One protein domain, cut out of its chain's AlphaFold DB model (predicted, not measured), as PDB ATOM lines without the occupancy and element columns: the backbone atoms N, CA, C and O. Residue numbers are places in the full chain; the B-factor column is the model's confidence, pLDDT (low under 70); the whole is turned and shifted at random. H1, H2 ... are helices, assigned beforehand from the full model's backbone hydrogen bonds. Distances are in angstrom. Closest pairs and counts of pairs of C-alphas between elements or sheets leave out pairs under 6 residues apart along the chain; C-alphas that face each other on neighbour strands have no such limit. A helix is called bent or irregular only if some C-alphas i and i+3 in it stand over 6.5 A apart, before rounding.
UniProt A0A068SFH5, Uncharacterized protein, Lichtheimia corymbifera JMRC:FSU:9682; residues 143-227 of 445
ATOM      1  N   ASN A 143     137.909 179.189 290.065       88.06
ATOM      2  CA  ASN A 143     138.078 177.893 290.731       88.06
ATOM      3  C   ASN A 143     136.928 176.932 290.420       88.06
ATOM      4  O   ASN A 143     136.387 176.284 291.312       88.06
ATOM      5  N   MET A 144     136.547 176.836 289.148       93.38
ATOM      6  CA  MET A 144     135.504 175.897 288.739       93.38
ATOM      7  C   MET A 144     135.938 174.441 289.014       93.38
ATOM      8  O   MET A 144     137.105 174.096 288.749       93.38
ATOM      9  N   PRO A 145     135.038 173.603 289.572       94.06
ATOM     10  CA  PRO A 145     135.292 172.178 289.763       94.06
ATOM     11  C   PRO A 145     135.351 171.471 288.409       94.06
ATOM     12  O   PRO A 145     134.731 171.918 287.450       94.06
ATOM     13  N   MET A 146     136.077 170.361 288.330       92.62
ATOM     14  CA  MET A 146     136.149 169.538 287.120       92.62
ATOM     15  C   MET A 146     135.172 168.370 287.256       92.62
ATOM     16  O   MET A 146     135.083 167.778 288.330       92.62
ATOM     17  N   LEU A 147     134.474 167.984 286.188       91.62
ATOM     18  CA  LEU A 147     133.628 166.792 286.170       91.62
ATOM     19  C   LEU A 147     134.507 165.535 286.156       91.62
ATOM     20  O   LEU A 147     134.721 164.890 285.130       91.62
ATOM     21  N   GLN A 148     135.041 165.191 287.321       89.88
ATOM     22  CA  GLN A 148     135.956 164.078 287.516       89.88
ATOM     23  C   GLN A 148     135.466 163.223 288.675       89.88
ATOM     24  O   GLN A 148     135.604 163.597 289.835       89.88
ATOM     25  N   ILE A 149     134.873 162.077 288.350       87.94
ATOM     26  CA  ILE A 149     134.259 161.182 289.332       87.94
ATOM     27  C   ILE A 149     135.250 160.089 289.723       87.94
ATOM     28  O   ILE A 149     135.989 159.573 288.881       87.94
ATOM     29  N   LYS A 150     135.264 159.724 291.003       81.56
ATOM     30  CA  LYS A 150     136.067 158.632 291.553       81.56
ATOM     31  C   LYS A 150     135.789 157.331 290.806       81.56
ATOM     32  O   LYS A 150     134.660 157.071 290.401       81.56
ATOM     33  N   GLU A 151     136.838 156.532 290.607       70.62
ATOM     34  CA  GLU A 151     136.830 155.318 289.766       70.62
ATOM     35  C   GLU A 151     136.642 155.584 288.255       70.62
ATOM     36  O   GLU A 151     136.764 154.660 287.453       70.62
ATOM     37  N   GLY A 152     136.403 156.834 287.845       68.12
ATOM     38  CA  GLY A 152     136.429 157.266 286.453       68.12
ATOM     39  C   GLY A 152     137.841 157.612 285.956       68.12
ATOM     40  O   GLY A 152     138.809 157.601 286.723       68.12
ATOM     41  N   PRO A 153     137.987 157.939 284.659       67.50
ATOM     42  CA  PRO A 153     139.268 158.357 284.108       67.50
ATOM     43  C   PRO A 153     139.713 159.686 284.727       67.50
ATOM     44  O   PRO A 153     138.942 160.647 284.754       67.50
ATOM     45  N   MET A 154     140.962 159.745 285.189       75.31
ATOM     46  CA  MET A 154     141.579 160.989 285.645       75.31
ATOM     47  C   MET A 154     141.821 161.896 284.435       75.31
ATOM     48  O   MET A 154     142.520 161.510 283.499       75.31
ATOM     49  N   ARG A 155     141.197 163.074 284.442       78.81
ATOM     50  CA  ARG A 155     141.220 164.071 283.363       78.81
ATOM     51  C   ARG A 155     142.176 165.213 283.681       78.81
ATOM     52  O   ARG A 155     142.977 165.590 282.835       78.81
ATOM     53  N   ASP A 156     142.121 165.710 284.912       82.44
ATOM     54  CA  ASP A 156     143.017 166.735 285.438       82.44
ATOM     55  C   ASP A 156     143.491 166.331 286.841       82.44
ATOM     56  O   ASP A 156     142.695 166.110 287.756       82.44
ATOM     57  N   SER A 157     144.809 166.210 286.999       84.88
ATOM     58  CA  SER A 157     145.447 165.829 288.266       84.88
ATOM     59  C   SER A 157     145.503 166.970 289.287       84.88
ATOM     60  O   SER A 157     145.695 166.718 290.474       84.88
ATOM     61  N   THR A 158     145.322 168.217 288.846       88.31
ATOM     62  CA  THR A 158     145.339 169.412 289.704       88.31
ATOM     63  C   THR A 158     143.976 169.706 290.329       88.31
ATOM     64  O   THR A 158     143.875 170.482 291.280       88.31
ATOM     65  N   LYS A 159     142.919 169.084 289.801       90.44
ATOM     66  CA  LYS A 159     141.532 169.287 290.219       90.44
ATOM     67  C   LYS A 159     141.055 168.144 291.110       90.44
ATOM     68  O   LYS A 159     141.526 167.011 291.023       90.44
ATOM     69  N   ALA A 160     140.098 168.458 291.979       88.88
ATOM     70  CA  ALA A 160     139.528 167.489 292.904       88.88
ATOM     71  C   ALA A 160     138.829 166.339 292.158       88.88
ATOM     72  O   ALA A 160     138.151 166.550 291.154       88.88
ATOM     73  N   ILE A 161     138.979 165.121 292.684       89.25
ATOM     74  CA  ILE A 161     138.180 163.962 292.281       89.25
ATOM     75  C   ILE A 161     136.949 163.928 293.186       89.25
ATOM     76  O   ILE A 161     137.075 163.859 294.407       89.25
ATOM     77  N   HIS A 162     135.765 163.963 292.591       90.12
ATOM     78  CA  HIS A 162     134.498 163.920 293.304       90.12
ATOM     79  C   HIS A 162     134.079 162.474 293.572       90.12
ATOM     80  O   HIS A 162     134.152 161.625 292.687       90.12
ATOM     81  N   GLU A 163     133.586 162.183 294.778       84.25
ATOM     82  CA  GLU A 163     133.066 160.850 295.120       84.25
ATOM     83  C   GLU A 163     131.882 160.453 294.218       84.25
ATOM     84  O   GLU A 163     131.740 159.290 293.853       84.25
ATOM     85  N   SER A 164     131.066 161.425 293.796       85.56
ATOM     86  CA  SER A 164     129.902 161.222 292.934       85.56
ATOM     87  C   SER A 164     129.632 162.427 292.036       85.56
ATOM     88  O   SER A 164     130.144 163.525 292.269       85.56
ATOM     89  N   VAL A 165     128.776 162.245 291.027       89.44
ATOM     90  CA  VAL A 165     128.286 163.359 290.198       89.44
ATOM     91  C   VAL A 165     127.489 164.369 291.033       89.44
ATOM     92  O   VAL A 165     127.612 165.568 290.809       89.44
ATOM     93  N   GLN A 166     126.767 163.918 292.064       89.25
ATOM     94  CA  GLN A 166     126.072 164.814 292.992       89.25
ATOM     95  C   GLN A 166     127.054 165.702 293.775       89.25
ATOM     96  O   GLN A 166     126.820 166.898 293.936       89.25
ATOM     97  N   ALA A 167     128.192 165.151 294.210       89.88
ATOM     98  CA  ALA A 167     129.236 165.935 294.869       89.88
ATOM     99  C   ALA A 167     129.850 166.985 293.924       89.88
ATOM    100  O   ALA A 167     130.157 168.098 294.355       89.88
ATOM    101  N   PHE A 168     129.985 166.659 292.634       93.69
ATOM    102  CA  PHE A 168     130.355 167.636 291.609       93.69
ATOM    103  C   PHE A 168     129.294 168.739 291.463       93.69
ATOM    104  O   PHE A 168     129.650 169.917 291.484       93.69
ATOM    105  N   PHE A 169     128.003 168.392 291.386       94.81
ATOM    106  CA  PHE A 169     126.926 169.383 291.299       94.81
ATOM    107  C   PHE A 169     126.940 170.352 292.474       94.81
ATOM    108  O   PHE A 169     126.846 171.555 292.262       94.81
ATOM    109  N   ASN A 170     127.143 169.864 293.695       93.31
ATOM    110  CA  ASN A 170     127.221 170.734 294.867       93.31
ATOM    111  C   ASN A 170     128.390 171.709 294.789       93.31
ATOM    112  O   ASN A 170     128.221 172.889 295.084       93.31
ATOM    113  N   ALA A 171     129.569 171.228 294.384       94.81
ATOM    114  CA  ALA A 171     130.739 172.080 294.217       94.81
ATOM    115  C   ALA A 171     130.500 173.142 293.130       94.81
ATOM    116  O   ALA A 171     130.859 174.306 293.306       94.81
ATOM    117  N   PHE A 172     129.847 172.754 292.032       96.00
ATOM    118  CA  PHE A 172     129.489 173.657 290.943       96.00
ATOM    119  C   PHE A 172     128.489 174.719 291.410       96.00
ATOM    120  O   PHE A 172     128.725 175.917 291.261       96.00
ATOM    121  N   GLU A 173     127.404 174.296 292.056       95.75
ATOM    122  CA  GLU A 173     126.379 175.194 292.574       95.75
ATOM    123  C   GLU A 173     126.920 176.138 293.647       95.75
ATOM    124  O   GLU A 173     126.600 177.326 293.631       95.75
ATOM    125  N   ALA A 174     127.763 175.646 294.559       94.56
ATOM    126  CA  ALA A 174     128.421 176.473 295.565       94.56
ATOM    127  C   ALA A 174     129.262 177.576 294.908       94.56
ATOM    128  O   ALA A 174     129.220 178.731 295.337       94.56
ATOM    129  N   GLN A 175     129.967 177.253 293.820       94.44
ATOM    130  CA  GLN A 175     130.783 178.222 293.102       94.44
ATOM    131  C   GLN A 175     129.939 179.314 292.428       94.44
ATOM    132  O   GLN A 175     130.319 180.486 292.492       94.44
ATOM    133  N   LEU A 176     128.791 178.966 291.842       94.31
ATOM    134  CA  LEU A 176     127.872 179.938 291.235       94.31
ATOM    135  C   LEU A 176     127.168 180.793 292.298       94.31
ATOM    136  O   LEU A 176     127.153 182.020 292.184       94.31
ATOM    137  N   ARG A 177     126.674 180.172 293.378       92.81
ATOM    138  CA  ARG A 177     126.034 180.877 294.501       92.81
ATOM    139  C   ARG A 177     126.992 181.848 295.190       92.81
ATOM    140  O   ARG A 177     126.585 182.956 295.516       92.81
ATOM    141  N   SER A 178     128.275 181.497 295.328       91.69
ATOM    142  CA  SER A 178     129.295 182.394 295.905       91.69
ATOM    143  C   SER A 178     129.516 183.686 295.107       91.69
ATOM    144  O   SER A 178     130.101 184.639 295.616       91.69
ATOM    145  N   ARG A 179     129.075 183.716 293.844       90.50
ATOM    146  CA  ARG A 179     129.172 184.865 292.936       90.50
ATOM    147  C   ARG A 179     127.804 185.454 292.590       90.50
ATOM    148  O   ARG A 179     127.720 186.238 291.652       90.50
ATOM    149  N   SER A 180     126.758 185.066 293.323       89.75
ATOM    150  CA  SER A 180     125.372 185.488 293.094       89.75
ATOM    151  C   SER A 180     124.882 185.232 291.665       89.75
ATOM    152  O   SER A 180     124.055 185.975 291.148       89.75
ATOM    153  N   LEU A 181     125.390 184.183 291.010       92.00
ATOM    154  CA  LEU A 181     124.977 183.826 289.657       92.00
ATOM    155  C   LEU A 181     123.717 182.963 289.697       92.00
ATOM    156  O   LEU A 181     123.670 181.941 290.387       92.00
ATOM    157  N   ASN A 182     122.716 183.340 288.903       91.00
ATOM    158  CA  ASN A 182     121.540 182.509 288.672       91.00
ATOM    159  C   ASN A 182     121.937 181.184 287.988       91.00
ATOM    160  O   ASN A 182     122.525 181.183 286.905       91.00
ATOM    161  N   LEU A 183     121.600 180.058 288.622       92.81
ATOM    162  CA  LEU A 183     121.949 178.723 288.138       92.81
ATOM    163  C   LEU A 183     121.348 178.426 286.766       92.81
ATOM    164  O   LEU A 183     122.096 178.108 285.850       92.81
ATOM    165  N   ASP A 184     120.032 178.575 286.610       93.56
ATOM    166  CA  ASP A 184     119.318 178.221 285.377       93.56
ATOM    167  C   ASP A 184     119.747 179.062 284.174       93.56
ATOM    168  O   ASP A 184     119.723 178.581 283.045       93.56
ATOM    169  N   ARG A 185     120.209 180.291 284.412       90.88
ATOM    170  CA  ARG A 185     120.727 181.162 283.359       90.88
ATOM    171  C   ARG A 185     122.186 180.884 282.999       90.88
ATOM    172  O   ARG A 185     122.547 180.936 281.827       90.88
ATOM    173  N   HIS A 186     123.047 180.665 283.995       94.19
ATOM    174  CA  HIS A 186     124.503 180.679 283.792       94.19
ATOM    175  C   HIS A 186     125.144 179.294 283.741       94.19
ATOM    176  O   HIS A 186     126.309 179.198 283.350       94.19
ATOM    177  N   TRP A 187     124.437 178.220 284.110       95.12
ATOM    178  CA  TRP A 187     125.039 176.884 284.138       95.12
ATOM    179  C   TRP A 187     125.598 176.485 282.767       95.12
ATOM    180  O   TRP A 187     126.722 175.996 282.700       95.12
ATOM    181  N   GLU A 188     124.867 176.745 281.676       94.50
ATOM    182  CA  GLU A 188     125.232 176.254 280.344       94.50
ATOM    183  C   GLU A 188     126.515 176.906 279.835       94.50
ATOM    184  O   GLU A 188     127.376 176.218 279.299       94.50
ATOM    185  N   ARG A 189     126.719 178.212 280.051       92.75
ATOM    186  CA  ARG A 189     127.974 178.869 279.640       92.75
ATOM    187  C   ARG A 189     129.163 178.461 280.514       92.75
ATOM    188  O   ARG A 189     130.298 178.483 280.047       92.75
ATOM    189  N   LEU A 190     128.917 178.108 281.777       94.81
ATOM    190  CA  LEU A 190     129.970 177.824 282.753       94.81
ATOM    191  C   LEU A 190     130.365 176.351 282.799       94.81
ATOM    192  O   LEU A 190     131.525 176.056 283.088       94.81
ATOM    193  N   ILE A 191     129.454 175.425 282.483       94.19
ATOM    194  CA  ILE A 191     129.731 173.985 282.528       94.19
ATOM    195  C   ILE A 191     130.899 173.621 281.613       94.19
ATOM    196  O   ILE A 191     131.714 172.788 281.982       94.19
ATOM    197  N   TRP A 192     131.074 174.316 280.489       93.06
ATOM    198  CA  TRP A 192     132.197 174.130 279.568       93.06
ATOM    199  C   TRP A 192     133.570 174.253 280.235       93.06
ATOM    200  O   TRP A 192     134.500 173.572 279.835       93.06
ATOM    201  N   THR A 193     133.704 175.063 281.286       92.19
ATOM    202  CA  THR A 193     134.975 175.219 282.020       92.19
ATOM    203  C   THR A 193     135.290 174.051 282.958       92.19
ATOM    204  O   THR A 193     136.372 173.994 283.539       92.19
ATOM    205  N   THR A 194     134.341 173.130 283.118       93.62
ATOM    206  CA  THR A 194     134.413 171.977 284.025       93.62
ATOM    207  C   THR A 194     134.667 170.660 283.296       93.62
ATOM    208  O   THR A 194     134.739 169.615 283.938       93.62
ATOM    209  N   LEU A 195     134.745 170.687 281.964       92.50
ATOM    210  CA  LEU A 195     134.780 169.501 281.116       92.50
ATOM    211  C   LEU A 195     136.144 169.346 280.438       92.50
ATOM    212  O   LEU A 195     136.798 170.325 280.088       92.50
ATOM    213  N   ASP A 196     136.562 168.103 280.210       88.25
ATOM    214  CA  ASP A 196     137.682 167.794 279.323       88.25
ATOM    215  C   ASP A 196     137.249 167.764 277.844       88.25
ATOM    216  O   ASP A 196     136.064 167.820 277.509       88.25
ATOM    217  N   ALA A 197     138.211 167.649 276.923       85.06
ATOM    218  CA  ALA A 197     137.937 167.667 275.481       85.06
ATOM    219  C   ALA A 197     136.930 166.587 275.031       85.06
ATOM    220  O   ALA A 197     136.121 166.822 274.132       85.06
ATOM    221  N   GLN A 198     136.948 165.408 275.663       75.75
ATOM    222  CA  GLN A 198     136.006 164.331 275.356       75.75
ATOM    223  C   GLN A 198     134.599 164.649 275.884       75.75
ATOM    224  O   GLN A 198     133.605 164.449 275.181       75.75
ATOM    225  N   GLN A 199     134.501 165.164 277.108       85.75
ATOM    226  CA  GLN A 199     133.247 165.588 277.720       85.75
ATOM    227  C   GLN A 199     132.610 166.760 276.971       85.75
ATOM    228  O   GLN A 199     131.389 166.779 276.818       85.75
ATOM    229  N   HIS A 200     133.417 167.680 276.439       90.25
ATOM    230  CA  HIS A 200     132.954 168.749 275.555       90.25
ATOM    231  C   HIS A 200     132.181 168.197 274.359       90.25
ATOM    232  O   HIS A 200     131.059 168.630 274.112       90.25
ATOM    233  N   GLN A 201     132.732 167.202 273.658       85.38
ATOM    234  CA  GLN A 201     132.075 166.605 272.493       85.38
ATOM    235  C   GLN A 201     130.691 166.040 272.844       85.38
ATOM    236  O   GLN A 201     129.724 166.256 272.112       85.38
ATOM    237  N   TRP A 202     130.585 165.334 273.971       91.00
ATOM    238  CA  TRP A 202     129.307 164.825 274.464       91.00
ATOM    239  C   TRP A 202     128.343 165.962 274.842       91.00
ATOM    240  O   TRP A 202     127.181 165.949 274.431       91.00
ATOM    241  N   ALA A 203     128.819 166.964 275.582       91.12
ATOM    242  CA  ALA A 203     127.995 168.070 276.060       91.12
ATOM    243  C   ALA A 203     127.470 168.925 274.897       91.12
ATOM    244  O   ALA A 203     126.314 169.342 274.924       91.12
ATOM    245  N   THR A 204     128.244 169.106 273.822       92.44
ATOM    246  CA  THR A 204     127.774 169.775 272.596       92.44
ATOM    247  C   THR A 204     126.601 169.037 271.951       92.44
ATOM    248  O   THR A 204     125.702 169.665 271.406       92.44
ATOM    249  N   GLN A 205     126.569 167.706 272.022       89.19
ATOM    250  CA  GLN A 205     125.492 166.914 271.420       89.19
ATOM    251  C   GLN A 205     124.241 166.837 272.302       89.19
ATOM    252  O   GLN A 205     123.119 166.741 271.789       89.19
ATOM    253  N   ARG A 206     124.429 166.815 273.628       90.25
ATOM    254  CA  ARG A 206     123.365 166.499 274.593       90.25
ATOM    255  C   ARG A 206     122.855 167.675 275.405       90.25
ATOM    256  O   ARG A 206     121.674 167.669 275.723       90.25
ATOM    257  N   LEU A 207     123.698 168.650 275.722       92.56
ATOM    258  CA  LEU A 207     123.339 169.770 276.593       92.56
ATOM    259  C   LEU A 207     123.138 171.069 275.809       92.56
ATOM    260  O   LEU A 207     122.169 171.778 276.060       92.56
ATOM    261  N   ALA A 208     124.021 171.353 274.847       92.31
ATOM    262  CA  ALA A 208     124.059 172.647 274.171       92.31
ATOM    263  C   ALA A 208     122.762 172.979 273.412       92.31
ATOM    264  O   ALA A 208     122.266 172.169 272.624       92.31
ATOM    265  N   GLY A 209     122.244 174.194 273.612       89.44
ATOM    266  CA  GLY A 209     121.117 174.755 272.862       89.44
ATOM    267  C   GLY A 209     119.777 174.060 273.112       89.44
ATOM    268  O   GLY A 209     118.856 174.188 272.307       89.44
ATOM    269  N   ARG A 210     119.660 173.288 274.202       89.62
ATOM    270  CA  ARG A 210     118.427 172.571 274.571       89.62
ATOM    271  C   ARG A 210     117.490 173.374 275.470       89.62
ATOM    272  O   ARG A 210     116.388 172.900 275.730       89.62
ATOM    273  N   ASN A 211     117.905 174.563 275.919       90.94
ATOM    274  CA  ASN A 211     117.180 175.394 276.888       90.94
ATOM    275  C   ASN A 211     116.801 174.616 278.160       90.94
ATOM    276  O   ASN A 211     115.696 174.760 278.684       90.94
ATOM    277  N   TYR A 212     117.702 173.749 278.628       94.06
ATOM    278  CA  TYR A 212     117.476 173.001 279.856       94.06
ATOM    279  C   TYR A 212     117.570 173.910 281.077       94.06
ATOM    280  O   TYR A 212     118.472 174.745 281.179       94.06
ATOM    281  N   SER A 213     116.685 173.677 282.046       95.62
ATOM    282  CA  SER A 213     116.950 174.118 283.413       95.62
ATOM    283  C   SER A 213     118.161 173.371 283.968       95.62
ATOM    284  O   SER A 213     118.497 172.265 283.524       95.62
ATOM    285  N   TRP A 214     118.804 173.934 284.987       95.44
ATOM    286  CA  TRP A 214     119.931 173.287 285.642       95.44
ATOM    287  C   TRP A 214     119.550 171.889 286.148       95.44
ATOM    288  O   TRP A 214     120.287 170.926 285.938       95.44
ATOM    289  N   LYS A 215     118.344 171.731 286.708       94.56
ATOM    290  CA  LYS A 215     117.841 170.429 287.173       94.56
ATOM    291  C   LYS A 215     117.708 169.405 286.038       94.56
ATOM    292  O   LYS A 215     118.001 168.230 286.241       94.56
ATOM    293  N   GLN A 216     117.290 169.830 284.845       94.31
ATOM    294  CA  GLN A 216     117.218 168.956 283.669       94.31
ATOM    295  C   GLN A 216     118.615 168.574 283.165       94.31
ATOM    296  O   GLN A 216     118.867 167.404 282.876       94.31
ATOM    297  N   ALA A 217     119.549 169.528 283.133       94.88
ATOM    298  CA  ALA A 217     120.938 169.264 282.770       94.88
ATOM    299  C   ALA A 217     121.610 168.275 283.738       94.88
ATOM    300  O   ALA A 217     122.315 167.365 283.299       94.88
ATOM    301  N   GLN A 218     121.335 168.391 285.044       94.19
ATOM    302  CA  GLN A 218     121.808 167.446 286.059       94.19
ATOM    303  C   GLN A 218     121.395 166.006 285.740       94.19
ATOM    304  O   GLN A 218     122.218 165.104 285.861       94.19
ATOM    305  N   VAL A 219     120.161 165.775 285.283       91.88
ATOM    306  CA  VAL A 219     119.688 164.429 284.917       91.88
ATOM    307  C   VAL A 219     120.501 163.849 283.758       91.88
ATOM    308  O   VAL A 219     120.931 162.697 283.830       91.88
ATOM    309  N   GLU A 220     120.772 164.631 282.713       92.06
ATOM    310  CA  GLU A 220     121.569 164.166 281.570       92.06
ATOM    311  C   GLU A 220     123.042 163.929 281.946       92.06
ATOM    312  O   GLU A 220     123.627 162.915 281.552       92.06
ATOM    313  N   ILE A 221     123.639 164.807 282.763       92.12
ATOM    314  CA  ILE A 221     125.009 164.627 283.269       92.12
ATOM    315  C   ILE A 221     125.086 163.384 284.166       92.12
ATOM    316  O   ILE A 221     125.982 162.555 283.995       92.12
ATOM    317  N   GLN A 222     124.124 163.204 285.072       88.94
ATOM    318  CA  GLN A 222     124.016 162.035 285.945       88.94
ATOM    319  C   GLN A 222     123.843 160.745 285.140       88.94
ATOM    320  O   GLN A 222     124.432 159.725 285.480       88.94
ATOM    321  N   ARG A 223     123.074 160.774 284.049       85.88
ATOM    322  CA  ARG A 223     122.877 159.613 283.177       85.88
ATOM    323  C   ARG A 223     124.166 159.173 282.482       85.88
ATOM    324  O   ARG A 223     124.352 157.977 282.271       85.88
ATOM    325  N   MET A 224     125.024 160.117 282.097       83.88
ATOM    326  CA  MET A 224     126.265 159.813 281.382       83.88
ATOM    327  C   MET A 224     127.435 159.505 282.326       83.88
ATOM    328  O   MET A 224     128.157 158.534 282.120       83.88
ATOM    329  N   TYR A 225     127.643 160.329 283.351       84.00
ATOM    330  CA  TYR A 225     128.827 160.254 284.217       84.00
ATOM    331  C   TYR A 225     128.530 159.707 285.607       84.00
ATOM    332  O   TYR A 225     129.454 159.481 286.388       84.00
ATOM    333  N   GLY A 226     127.256 159.495 285.940       78.06
ATOM    334  CA  GLY A 226     126.889 158.828 287.174       78.06
ATOM    335  C   GLY A 226     127.420 157.407 287.144       78.06
ATOM    336  O   GLY A 226     127.163 156.672 286.198       78.06
ATOM    337  N   ASN A 227     128.150 157.009 288.183       72.31
ATOM    338  CA  ASN A 227     128.454 155.606 288.421       72.31
ATOM    339  C   ASN A 227     127.232 154.993 289.125       72.31
ATOM    340  O   ASN A 227     127.026 155.278 290.309       72.31
TER     341      ASN A 227
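AT A GLANCE: This is residues 143 to 227 of the 445 residues of an uncharacterized protein of Lichtheimia corymbifera JMRC:FSU:9682 (UniProt A0A068SFH5). H2 and H4 begin near each other and spread apart as a narrow V; H1 crosses one side of this V, and H3 lies over its opposite side. The long unnamed stretch of residues 143 to 164 loops past the open mouth of the V before it leads into H1. You are looking at 85 printed residues with four named helices, in the order H1, H2, H3, H4, and no named strand. The class is all helix, and the whole is compact, with a radius of gyration of the C-alphas of 11.9 A. The outline is rounded, with spans of 30 by 29 by 20 A.

HOW THE PARTS SIT: Start with the longest helix, H1, residues 165 to 177, and look from it to H4, residues 214 to 225. They touch, H1 with residues 165 to 169 alone, and their closest C-alphas, those of Val 165 and Gln 222, are 6.2 A apart. Their lines stand at a shallow tilt of 34 degrees, only just short of steep, and they run opposite ways. At the other end of H1 you reach H2, residues 183 to 194. H1 and H2 only just touch, with 3 pairs of C-alphas within 8 A, and only at the corner by their link; the closest C-alphas are those of Leu 176 and Leu 183, 6.8 A apart. They run opposite ways at a steep tilt of 65 degrees. H2 and H4 only just touch, with 3 pairs of C-alphas within 8 A, H2 with residues 183 to 187 alone and H4 with residue 214 alone. Their closest C-alphas, those of Asp 184 and Trp 214, are 5.0 A apart, and they run the same way at a shallow tilt of 31 degrees. Now look to H3, residues 197 to 206, which is apart from H1. H3 is close to H2 but not clearly touching, with the closest C-alphas, those of Trp 192 and His 200, 6.8 A apart. It is also close to H4 but not clearly touching, with the closest C-alphas, those of Arg 206 and Glu 220, 7.6 A apart. In H1, H3 and H4 every O i to N i+4 pair is within hydrogen-bond range; in H2 it is 3 of 8, beside 5 of 9 O i to N i+3 pairs.

IN THESE COORDINATES: Find C-alpha 165 at (128.286, 163.359, 290.198); from there H1 runs 18.2 A to C-alpha 177. H2 begins at C-alpha 183, at (121.949, 178.723, 288.138), and measures 14.8 A; it is irregular, with C-alphas 185 and 188 7.3 A apart. H3 runs 14.6 A from Ala 197 to Arg 206. H4 runs 15.8 A from Trp 214 to Tyr 225, whose C-alpha is at (128.827, 160.254, 284.217).

THE WHOLE: The two C-alphas farthest apart, those of Glu 151 and Ser 180, are 32.4 A apart. The printed part has no cut. The links H1 to H2 and H2 to H3 are tight, and the link H3 to H4, of 7 residues, is short. The mean pLDDT of the printed part is 89.4, and residues 152 to 153 are under 70.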